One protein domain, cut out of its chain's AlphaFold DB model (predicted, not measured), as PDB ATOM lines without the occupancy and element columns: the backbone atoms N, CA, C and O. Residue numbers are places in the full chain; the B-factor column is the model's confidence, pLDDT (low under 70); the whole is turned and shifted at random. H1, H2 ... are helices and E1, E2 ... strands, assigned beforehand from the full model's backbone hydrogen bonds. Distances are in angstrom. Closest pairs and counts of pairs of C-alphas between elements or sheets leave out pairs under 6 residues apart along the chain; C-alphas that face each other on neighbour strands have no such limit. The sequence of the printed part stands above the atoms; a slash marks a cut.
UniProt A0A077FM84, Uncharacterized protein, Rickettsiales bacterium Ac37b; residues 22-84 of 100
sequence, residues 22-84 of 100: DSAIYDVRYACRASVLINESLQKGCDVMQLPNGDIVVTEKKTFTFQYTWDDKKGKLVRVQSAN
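What this domain is: This is residues 22 to 84 of the 100 residues of an uncharacterized protein of Rickettsiales bacterium Ac37b (UniProt A0A077FM84). Two small units lie at opposite ends of a long, thin shape, joined by the outstretched link of residues 60 to 66. At one end the helix H1 packs with residues 34 to 42 over the hairpin of E1 and E2; at the other end the hairpin of E3 and E4 has no helix over it. The printed part has 63 residues, with one named helix and four named strands in the order H1 E1 E2 E3 E4, a mixed class with two antiparallel sheets of two strands. It is extended, with a radius of gyration of the C-alphas of 21.2 A, and spans 69 by 18 by 16 A.

Where its parts are: H1, residues 28 to 43, begins with C-alpha 28 at (169.079, 201.884, 212.130) and is 22.7 A long from first to last C-alpha. E1, residues 47 to 50, measures 10.5 A, and E2, residues 56 to 59, measures 10.0 A. E3, residues 67 to 71, is 12.9 A long and begins with C-alpha 67 at (168.079, 155.837, 222.895). E4, residues 76 to 80, is 12.3 A long and ends with C-alpha 80 at (163.596, 153.117, 224.176).

How they stand to each other: The closest C-alphas of H1 and E1 are those of Ile 38 and Val 48, 6.8 A apart; for H1 and E2 they are those of Ser 41 and Val 58, 7.2 A apart. In H1 every O i to N i+4 pair is within hydrogen-bond range. E1 and E2 form an antiparallel hairpin at 164 degrees, with N 49 and O 57 within hydrogen-bond range at 2.9 A. E2 and E3 are apart. E3 and E4 form an antiparallel hairpin at 139 degrees, with N 78 and O 69 within hydrogen-bond range at 2.8 A. H1 is apart from E3 and E4.

The domain as a whole: The two C-alphas farthest apart are those of Asp 22 and Lys 73, 69.2 A. The printed part has no cut. The link from E2 to E3, seven residues, is short; the other three links are tight. The mean pLDDT of the printed part is 88.0, and residues 22, 63 and 82 to 84 are under 70.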
ATOM      1  N   ASP A  22     165.172 203.105 200.182       62.81
ATOM      2  CA  ASP A  22     164.119 202.619 201.079       62.81
ATOM      3  C   ASP A  22     164.315 201.166 201.571       62.81
ATOM      4  O   ASP A  22     163.437 200.602 202.230       62.81
ATOM      5  N   SER A  23     165.447 200.516 201.276       71.25
ATOM      6  CA  SER A  23     165.710 199.151 201.742       71.25
ATOM      7  C   SER A  23     165.867 199.115 203.261       71.25
ATOM      8  O   SER A  23     166.709 199.802 203.848       71.25
ATOM      9  N   ALA A  24     165.083 198.246 203.905       77.88
ATOM     10  CA  ALA A  24     165.041 198.088 205.358       77.88
ATOM     11  C   ALA A  24     166.425 197.828 205.986       77.88
ATOM     12  O   ALA A  24     166.636 198.155 207.150       77.88
ATOM     13  N   ILE A  25     167.383 197.295 205.219       82.19
ATOM     14  CA  ILE A  25     168.748 196.990 205.672       82.19
ATOM     15  C   ILE A  25     169.507 198.250 206.118       82.19
ATOM     16  O   ILE A  25     170.365 198.160 206.998       82.19
ATOM     17  N   TYR A  26     169.174 199.418 205.562       85.19
ATOM     18  CA  TYR A  26     169.808 200.689 205.912       85.19
ATOM     19  C   TYR A  26     169.115 201.420 207.081       85.19
ATOM     20  O   TYR A  26     169.660 202.400 207.590       85.19
ATOM     21  N   ASP A  27     167.954 200.947 207.565       90.81
ATOM     22  CA  ASP A  27     167.281 201.523 208.739       90.81
ATOM     23  C   ASP A  27     168.013 201.119 210.033       90.81
ATOM     24  O   ASP A  27     168.183 199.940 210.354       90.81
ATOM     25  N   VAL A  28     168.399 202.110 210.844       91.94
ATOM     26  CA  VAL A  28     169.079 201.884 212.130       91.94
ATOM     27  C   VAL A  28     168.243 201.029 213.092       91.94
ATOM     28  O   VAL A  28     168.779 200.237 213.870       91.94
ATOM     29  N   ARG A  29     166.910 201.150 213.037       93.75
ATOM     30  CA  ARG A  29     165.981 200.376 213.872       93.75
ATOM     31  C   ARG A  29     165.994 198.912 213.462       93.75
ATOM     32  O   ARG A  29     165.986 198.045 214.340       93.75
ATOM     33  N   TYR A  30     166.041 198.649 212.156       94.38
ATOM     34  CA  TYR A  30     166.214 197.305 211.623       94.38
ATOM     35  C   TYR A  30     167.561 196.740 212.072       94.38
ATOM     36  O   TYR A  30     167.572 195.687 212.700       94.38
ATOM     37  N   ALA A  31     168.668 197.464 211.876       91.19
ATOM     38  CA  ALA A  31     170.006 197.000 212.245       91.19
ATOM     39  C   ALA A  31     170.106 196.592 213.726       91.19
ATOM     40  O   ALA A  31     170.611 195.511 214.045       91.19
ATOM     41  N   CYS A  32     169.557 197.405 214.636       94.44
ATOM     42  CA  CYS A  32     169.513 197.090 216.065       94.44
ATOM     43  C   CYS A  32     168.715 195.807 216.354       94.44
ATOM     44  O   CYS A  32     169.170 194.948 217.109       94.44
ATOM     45  N   ARG A  33     167.525 195.655 215.758       94.88
ATOM     46  CA  ARG A  33     166.649 194.493 216.000       94.88
ATOM     47  C   ARG A  33     167.175 193.219 215.345       94.88
ATOM     48  O   ARG A  33     167.190 192.172 215.990       94.88
ATOM     49  N   ALA A  34     167.645 193.325 214.106       95.00
ATOM     50  CA  ALA A  34     168.284 192.258 213.354       95.00
ATOM     51  C   ALA A  34     169.495 191.714 214.113       95.00
ATOM     52  O   ALA A  34     169.596 190.509 214.307       95.00
ATOM     53  N   SER A  35     170.360 192.594 214.632       95.50
ATOM     54  CA  SER A  35     171.554 192.184 215.380       95.50
ATOM     55  C   SER A  35     171.217 191.363 216.626       95.50
ATOM     56  O   SER A  35     171.865 190.352 216.887       95.50
ATOM     57  N   VAL A  36     170.180 191.753 217.378       97.19
ATOM     58  CA  VAL A  36     169.717 190.985 218.548       97.19
ATOM     59  C   VAL A  36     169.223 189.602 218.119       97.19
ATOM     60  O   VAL A  36     169.695 188.597 218.646       97.19
ATOM     61  N   LEU A  37     168.338 189.536 217.118       95.50
ATOM     62  CA  LEU A  37     167.781 188.274 216.624       95.50
ATOM     63  C   LEU A  37     168.861 187.329 216.078       95.50
ATOM     64  O   LEU A  37     168.849 186.134 216.385       95.50
ATOM     65  N   ILE A  38     169.787 187.856 215.272       96.44
ATOM     66  CA  ILE A  38     170.887 187.094 214.673       96.44
ATOM     67  C   ILE A  38     171.765 186.514 215.781       96.44
ATOM     68  O   ILE A  38     171.996 185.305 215.805       96.44
ATOM     69  N   ASN A  39     172.187 187.338 216.743       97.06
ATOM     70  CA  ASN A  39     173.046 186.889 217.837       97.06
ATOM     71  C   ASN A  39     172.367 185.827 218.709       97.06
ATOM     72  O   ASN A  39     172.973 184.797 219.002       97.06
ATOM     73  N   GLU A  40     171.101 186.028 219.082       96.44
ATOM     74  CA  GLU A  40     170.348 185.040 219.859       96.44
ATOM     75  C   GLU A  40     170.166 183.715 219.107       96.44
ATOM     76  O   GLU A  40     170.228 182.640 219.708       96.44
ATOM     77  N   SER A  41     169.936 183.773 217.794       95.06
ATOM     78  CA  SER A  41     169.736 182.582 216.960       95.06
ATOM     79  C   SER A  41     171.034 181.788 216.794       95.06
ATOM     80  O   SER A  41     171.033 180.565 216.955       95.06
ATOM     81  N   LEU A  42     172.153 182.479 216.557       94.00
ATOM     82  CA  LEU A  42     173.479 181.863 216.468       94.00
ATOM     83  C   LEU A  42     173.899 181.221 217.798       94.00
ATOM     84  O   LEU A  42     174.396 180.096 217.800       94.00
ATOM     85  N   GLN A  43     173.635 181.870 218.939       95.00
ATOM     86  CA  GLN A  43     173.903 181.297 220.269       95.00
ATOM     87  C   GLN A  43     173.139 179.991 220.521       95.00
ATOM     88  O   GLN A  43     173.638 179.098 221.203       95.00
ATOM     89  N   LYS A  44     171.940 179.853 219.946       91.69
ATOM     90  CA  LYS A  44     171.127 178.627 220.011       91.69
ATOM     91  C   LYS A  44     171.589 177.543 219.026       91.69
ATOM     92  O   LYS A  44     170.984 176.474 218.984       91.69
ATOM     93  N   GLY A  45     172.639 177.795 218.241       89.19
ATOM     94  CA  GLY A  45     173.163 176.864 217.240       89.19
ATOM     95  C   GLY A  45     172.325 176.796 215.960       89.19
ATOM     96  O   GLY A  45     172.376 175.789 215.251       89.19
ATOM     97  N   CYS A  46     171.530 177.833 215.682       93.50
ATOM     98  CA  CYS A  46     170.791 177.948 214.428       93.50
ATOM     99  C   CYS A  46     171.706 178.463 213.315       93.50
ATOM    100  O   CYS A  46     172.625 179.242 213.568       93.50
ATOM    101  N   ASP A  47     171.394 178.092 212.077       93.38
ATOM    102  CA  ASP A  47     171.999 178.702 210.896       93.38
ATOM    103  C   ASP A  47     171.162 179.935 210.507       93.38
ATOM    104  O   ASP A  47     169.929 179.882 210.527       93.38
ATOM    105  N   VAL A  48     171.805 181.056 210.172       95.44
ATOM    106  CA  VAL A  48     171.125 182.329 209.867       95.44
ATOM    107  C   VAL A  48     171.576 182.863 208.511       95.44
ATOM    108  O   VAL A  48     172.765 182.841 208.201       95.44
ATOM    109  N   MET A  49     170.633 183.367 207.715       95.25
ATOM    110  CA  MET A  49     170.884 183.989 206.415       95.25
ATOM    111  C   MET A  49     170.079 185.286 206.290       95.25
ATOM    112  O   MET A  49     168.864 185.277 206.469       95.25
ATOM    113  N   GLN A  50     170.752 186.393 205.976       92.94
ATOM    114  CA  GLN A  50     170.114 187.680 205.694       92.94
ATOM    115  C   GLN A  50     169.999 187.875 204.180       92.94
ATOM    116  O   GLN A  50     170.982 187.714 203.456       92.94
ATOM    117  N   LEU A  51     168.801 188.197 203.703       90.62
ATOM    118  CA  LEU A  51     168.500 188.389 202.287       90.62
ATOM    119  C   LEU A  51     168.612 189.874 201.882       90.62
ATOM    120  O   LEU A  51     168.458 190.750 202.734       90.62
ATOM    121  N   PRO A  52     168.832 190.187 200.586       84.44
ATOM    122  CA  PRO A  52     168.971 191.571 200.103       84.44
ATOM    123  C   PRO A  52     167.728 192.454 200.287       84.44
ATOM    124  O   PRO A  52     167.833 193.675 200.255       84.44
ATOM    125  N   ASN A  53     166.557 191.847 200.486       86.12
ATOM    126  CA  ASN A  53     165.305 192.547 200.771       86.12
ATOM    127  C   ASN A  53     165.127 192.905 202.261       86.12
ATOM    128  O   ASN A  53     164.128 193.519 202.620       86.12
ATOM    129  N   GLY A  54     166.066 192.513 203.130       87.75
ATOM    130  CA  GLY A  54     165.982 192.723 204.576       87.75
ATOM    131  C   GLY A  54     165.301 191.594 205.347       87.75
ATOM    132  O   GLY A  54     165.178 191.687 206.564       87.75
ATOM    133  N   ASP A  55     164.902 190.505 204.692       92.44
ATOM    134  CA  ASP A  55     164.400 189.337 205.412       92.44
ATOM    135  C   ASP A  55     165.544 188.567 206.085       92.44
ATOM    136  O   ASP A  55     166.654 188.447 205.557       92.44
ATOM    137  N   ILE A  56     165.251 187.988 207.251       95.19
ATOM    138  CA  ILE A  56     166.174 187.127 207.996       95.19
ATOM    139  C   ILE A  56     165.578 185.725 208.059       95.19
ATOM    140  O   ILE A  56     164.528 185.500 208.662       95.19
ATOM    141  N   VAL A  57     166.276 184.765 207.460       95.06
ATOM    142  CA  VAL A  57     165.926 183.345 207.495       95.06
ATOM    143  C   VAL A  57     166.744 182.666 208.586       95.06
ATOM    144  O   VAL A  57     167.973 182.682 208.553       95.06
ATOM    145  N   VAL A  58     166.058 182.038 209.541       95.62
ATOM    146  CA  VAL A  58     166.675 181.253 210.619       95.62
ATOM    147  C   VAL A  58     166.310 179.784 210.435       95.62
ATOM    148  O   VAL A  58     165.132 179.431 210.374       95.62
ATOM    149  N   THR A  59     167.319 178.921 210.359       92.62
ATOM    150  CA  THR A  59     167.163 177.469 210.246       92.62
ATOM    151  C   THR A  59     167.631 176.799 211.531       92.62
ATOM    152  O   THR A  59     168.816 176.798 211.863       92.62
ATOM    153  N   GLU A  60     166.697 176.198 212.264       87.19
ATOM    154  CA  GLU A  60     167.010 175.416 213.459       87.19
ATOM    155  C   GLU A  60     167.468 173.998 213.093       87.19
ATOM    156  O   GLU A  60     166.799 173.280 212.342       87.19
ATOM    157  N   LYS A  61     168.558 173.529 213.708       75.75
ATOM    158  CA  LYS A  61     168.928 172.108 213.684       75.75
ATOM    159  C   LYS A  61     168.172 171.369 214.788       75.75
ATOM    160  O   LYS A  61     168.541 171.414 215.958       75.75
ATOM    161  N   LYS A  62     167.105 170.649 214.427       72.25
ATOM    162  CA  LYS A  62     166.429 169.738 215.366       72.25
ATOM    163  C   LYS A  62     167.311 168.522 215.645       72.25
ATOM    164  O   LYS A  62     167.375 167.596 214.840       72.25
ATOM    165  N   THR A  63     167.945 168.497 216.813       66.06
ATOM    166  CA  THR A  63     168.641 167.304 217.307       66.06
ATOM    167  C   THR A  63     167.618 166.255 217.753       66.06
ATOM    168  O   THR A  63     166.841 166.483 218.681       66.06
ATOM    169  N   PHE A  64     167.608 165.091 217.098       73.44
ATOM    170  CA  PHE A  64     166.791 163.943 217.502       73.44
ATOM    171  C   PHE A  64     167.648 162.923 218.253       73.44
ATOM    172  O   PHE A  64     168.459 162.226 217.652       73.44
ATOM    173  N   THR A  65     167.436 162.792 219.562       76.31
ATOM    174  CA  THR A  65     168.106 161.759 220.363       76.31
ATOM    175  C   THR A  65     167.313 160.455 220.309       76.31
ATOM    176  O   THR A  65     166.156 160.394 220.737       76.31
ATOM    177  N   PHE A  66     167.939 159.391 219.806       86.69
ATOM    178  CA  PHE A  66     167.402 158.035 219.869       86.69
ATOM    179  C   PHE A  66     168.180 157.228 220.901       86.69
ATOM    180  O   PHE A  66     169.377 157.009 220.748       86.69
ATOM    181  N   GLN A  67     167.495 156.766 221.941       88.94
ATOM    182  CA  GLN A  67     168.079 155.837 222.895       88.94
ATOM    183  C   GLN A  67     167.722 154.410 222.484       88.94
ATOM    184  O   GLN A  67     166.556 154.106 222.220       88.94
ATOM    185  N   TYR A  68     168.723 153.540 222.433       91.81
ATOM    186  CA  TYR A  68     168.558 152.112 222.200       91.81
ATOM    187  C   TYR A  68     169.101 151.347 223.398       91.81
ATOM    188  O   TYR A  68     170.113 151.731 223.981       91.81
ATOM    189  N   THR A  69     168.428 150.259 223.749       93.31
ATOM    190  CA  THR A  69     168.871 149.324 224.782       93.31
ATOM    191  C   THR A  69     168.936 147.933 224.176       93.31
ATOM    192  O   THR A  69     168.096 147.567 223.353       93.31
ATOM    193  N   TRP A  70     169.959 147.171 224.546       96.50
ATOM    194  CA  TRP A  70     170.128 145.790 224.118       96.50
ATOM    195  C   TRP A  70     169.123 144.881 224.844       96.50
ATOM    196  O   TRP A  70     169.014 144.933 226.065       96.50
ATOM    197  N   ASP A  71     168.348 144.096 224.093       94.62
ATOM    198  CA  ASP A  71     167.439 143.070 224.619       94.62
ATOM    199  C   ASP A  71     168.073 141.698 224.372       94.62
ATOM    200  O   ASP A  71     167.960 141.153 223.270       94.62
ATOM    201  N   ASP A  72     168.730 141.145 225.395       95.56
ATOM    202  CA  ASP A  72     169.420 139.847 225.332       95.56
ATOM    203  C   ASP A  72     168.494 138.704 224.907       95.56
ATOM    204  O   ASP A  72     168.910 137.792 224.197       95.56
ATOM    205  N   LYS A  73     167.206 138.767 225.270       94.69
ATOM    206  CA  LYS A  73     166.233 137.715 224.932       94.69
ATOM    207  C   LYS A  73     165.892 137.708 223.450       94.69
ATOM    208  O   LYS A  73     165.507 136.677 222.907       94.69
ATOM    209  N   LYS A  74     165.977 138.874 222.808       90.94
ATOM    210  CA  LYS A  74     165.698 139.039 221.378       90.94
ATOM    211  C   LYS A  74     166.966 139.195 220.541       90.94
ATOM    212  O   LYS A  74     166.839 139.301 219.324       90.94
ATOM    213  N   GLY A  75     168.140 139.264 221.176       95.06
ATOM    214  CA  GLY A  75     169.433 139.492 220.531       95.06
ATOM    215  C   GLY A  75     169.469 140.757 219.671       95.06
ATOM    216  O   GLY A  75     170.051 140.737 218.589       95.06
ATOM    217  N   LYS A  76     168.777 141.833 220.078       94.88
ATOM    218  CA  LYS A  76     168.696 143.065 219.272       94.88
ATOM    219  C   LYS A  76     168.601 144.336 220.103       94.88
ATOM    220  O   LYS A  76     168.047 144.344 221.200       94.88
ATOM    221  N   LEU A  77     169.053 145.443 219.515       93.56
ATOM    222  CA  LEU A  77     168.813 146.788 220.033       93.56
ATOM    223  C   LEU A  77     167.343 147.176 219.831       93.56
ATOM    224  O   LEU A  77     166.841 147.236 218.707       93.56
ATOM    225  N   VAL A  78     166.647 147.468 220.924       93.75
ATOM    226  CA  VAL A  78     165.284 148.004 220.921       93.75
ATOM    227  C   VAL A  78     165.315 149.481 221.281       93.75
ATOM    228  O   VAL A  78     165.956 149.903 222.242       93.75
ATOM    229  N   ARG A  79     164.618 150.290 220.481       91.44
ATOM    230  CA  ARG A  79     164.500 151.726 220.729       91.44
ATOM    231  C   ARG A  79     163.688 151.959 222.003       91.44
ATOM    232  O   ARG A  79     162.531 151.547 222.081       91.44
ATOM    233  N   VAL A  80     164.270 152.674 222.957       89.81
ATOM    234  CA  VAL A  80     163.596 153.117 224.176       89.81
ATOM    235  C   VAL A  80     162.674 154.277 223.805       89.81
ATOM    236  O   VAL A  80     163.124 155.317 223.318       89.81
ATOM    237  N   GLN A  81     161.363 154.102 223.982       76.19
ATOM    238  CA  GLN A  81     160.435 155.228 223.892       76.19
ATOM    239  C   GLN A  81     160.574 156.066 225.163       76.19
ATOM    240  O   GLN A  81     160.053 155.699 226.212       76.19
ATOM    241  N   SER A  82     161.262 157.201 225.071       59.28
ATOM    242  CA  SER A  82     161.190 158.242 226.093       59.28
ATOM    243  C   SER A  82     159.745 158.759 226.165       59.28
ATOM    244  O   SER A  82     159.159 159.170 225.161       59.28
ATOM    245  N   ALA A  83     159.137 158.665 227.347       55.44
ATOM    246  CA  ALA A  83     157.694 158.719 227.599       55.44
ATOM    247  C   ALA A  83     156.998 160.090 227.390       55.44
ATOM    248  O   ALA A  83     155.979 160.363 228.014       55.44
ATOM    249  N   ASN A  84     157.472 160.955 226.487       50.47
ATOM    250  CA  ASN A  84     156.932 162.316 226.325       50.47
ATOM    251  C   ASN A  84     155.852 162.474 225.241       50.47
ATOM    252  O   ASN A  84     155.447 163.590 224.930       50.47
TER     253      ASN A  84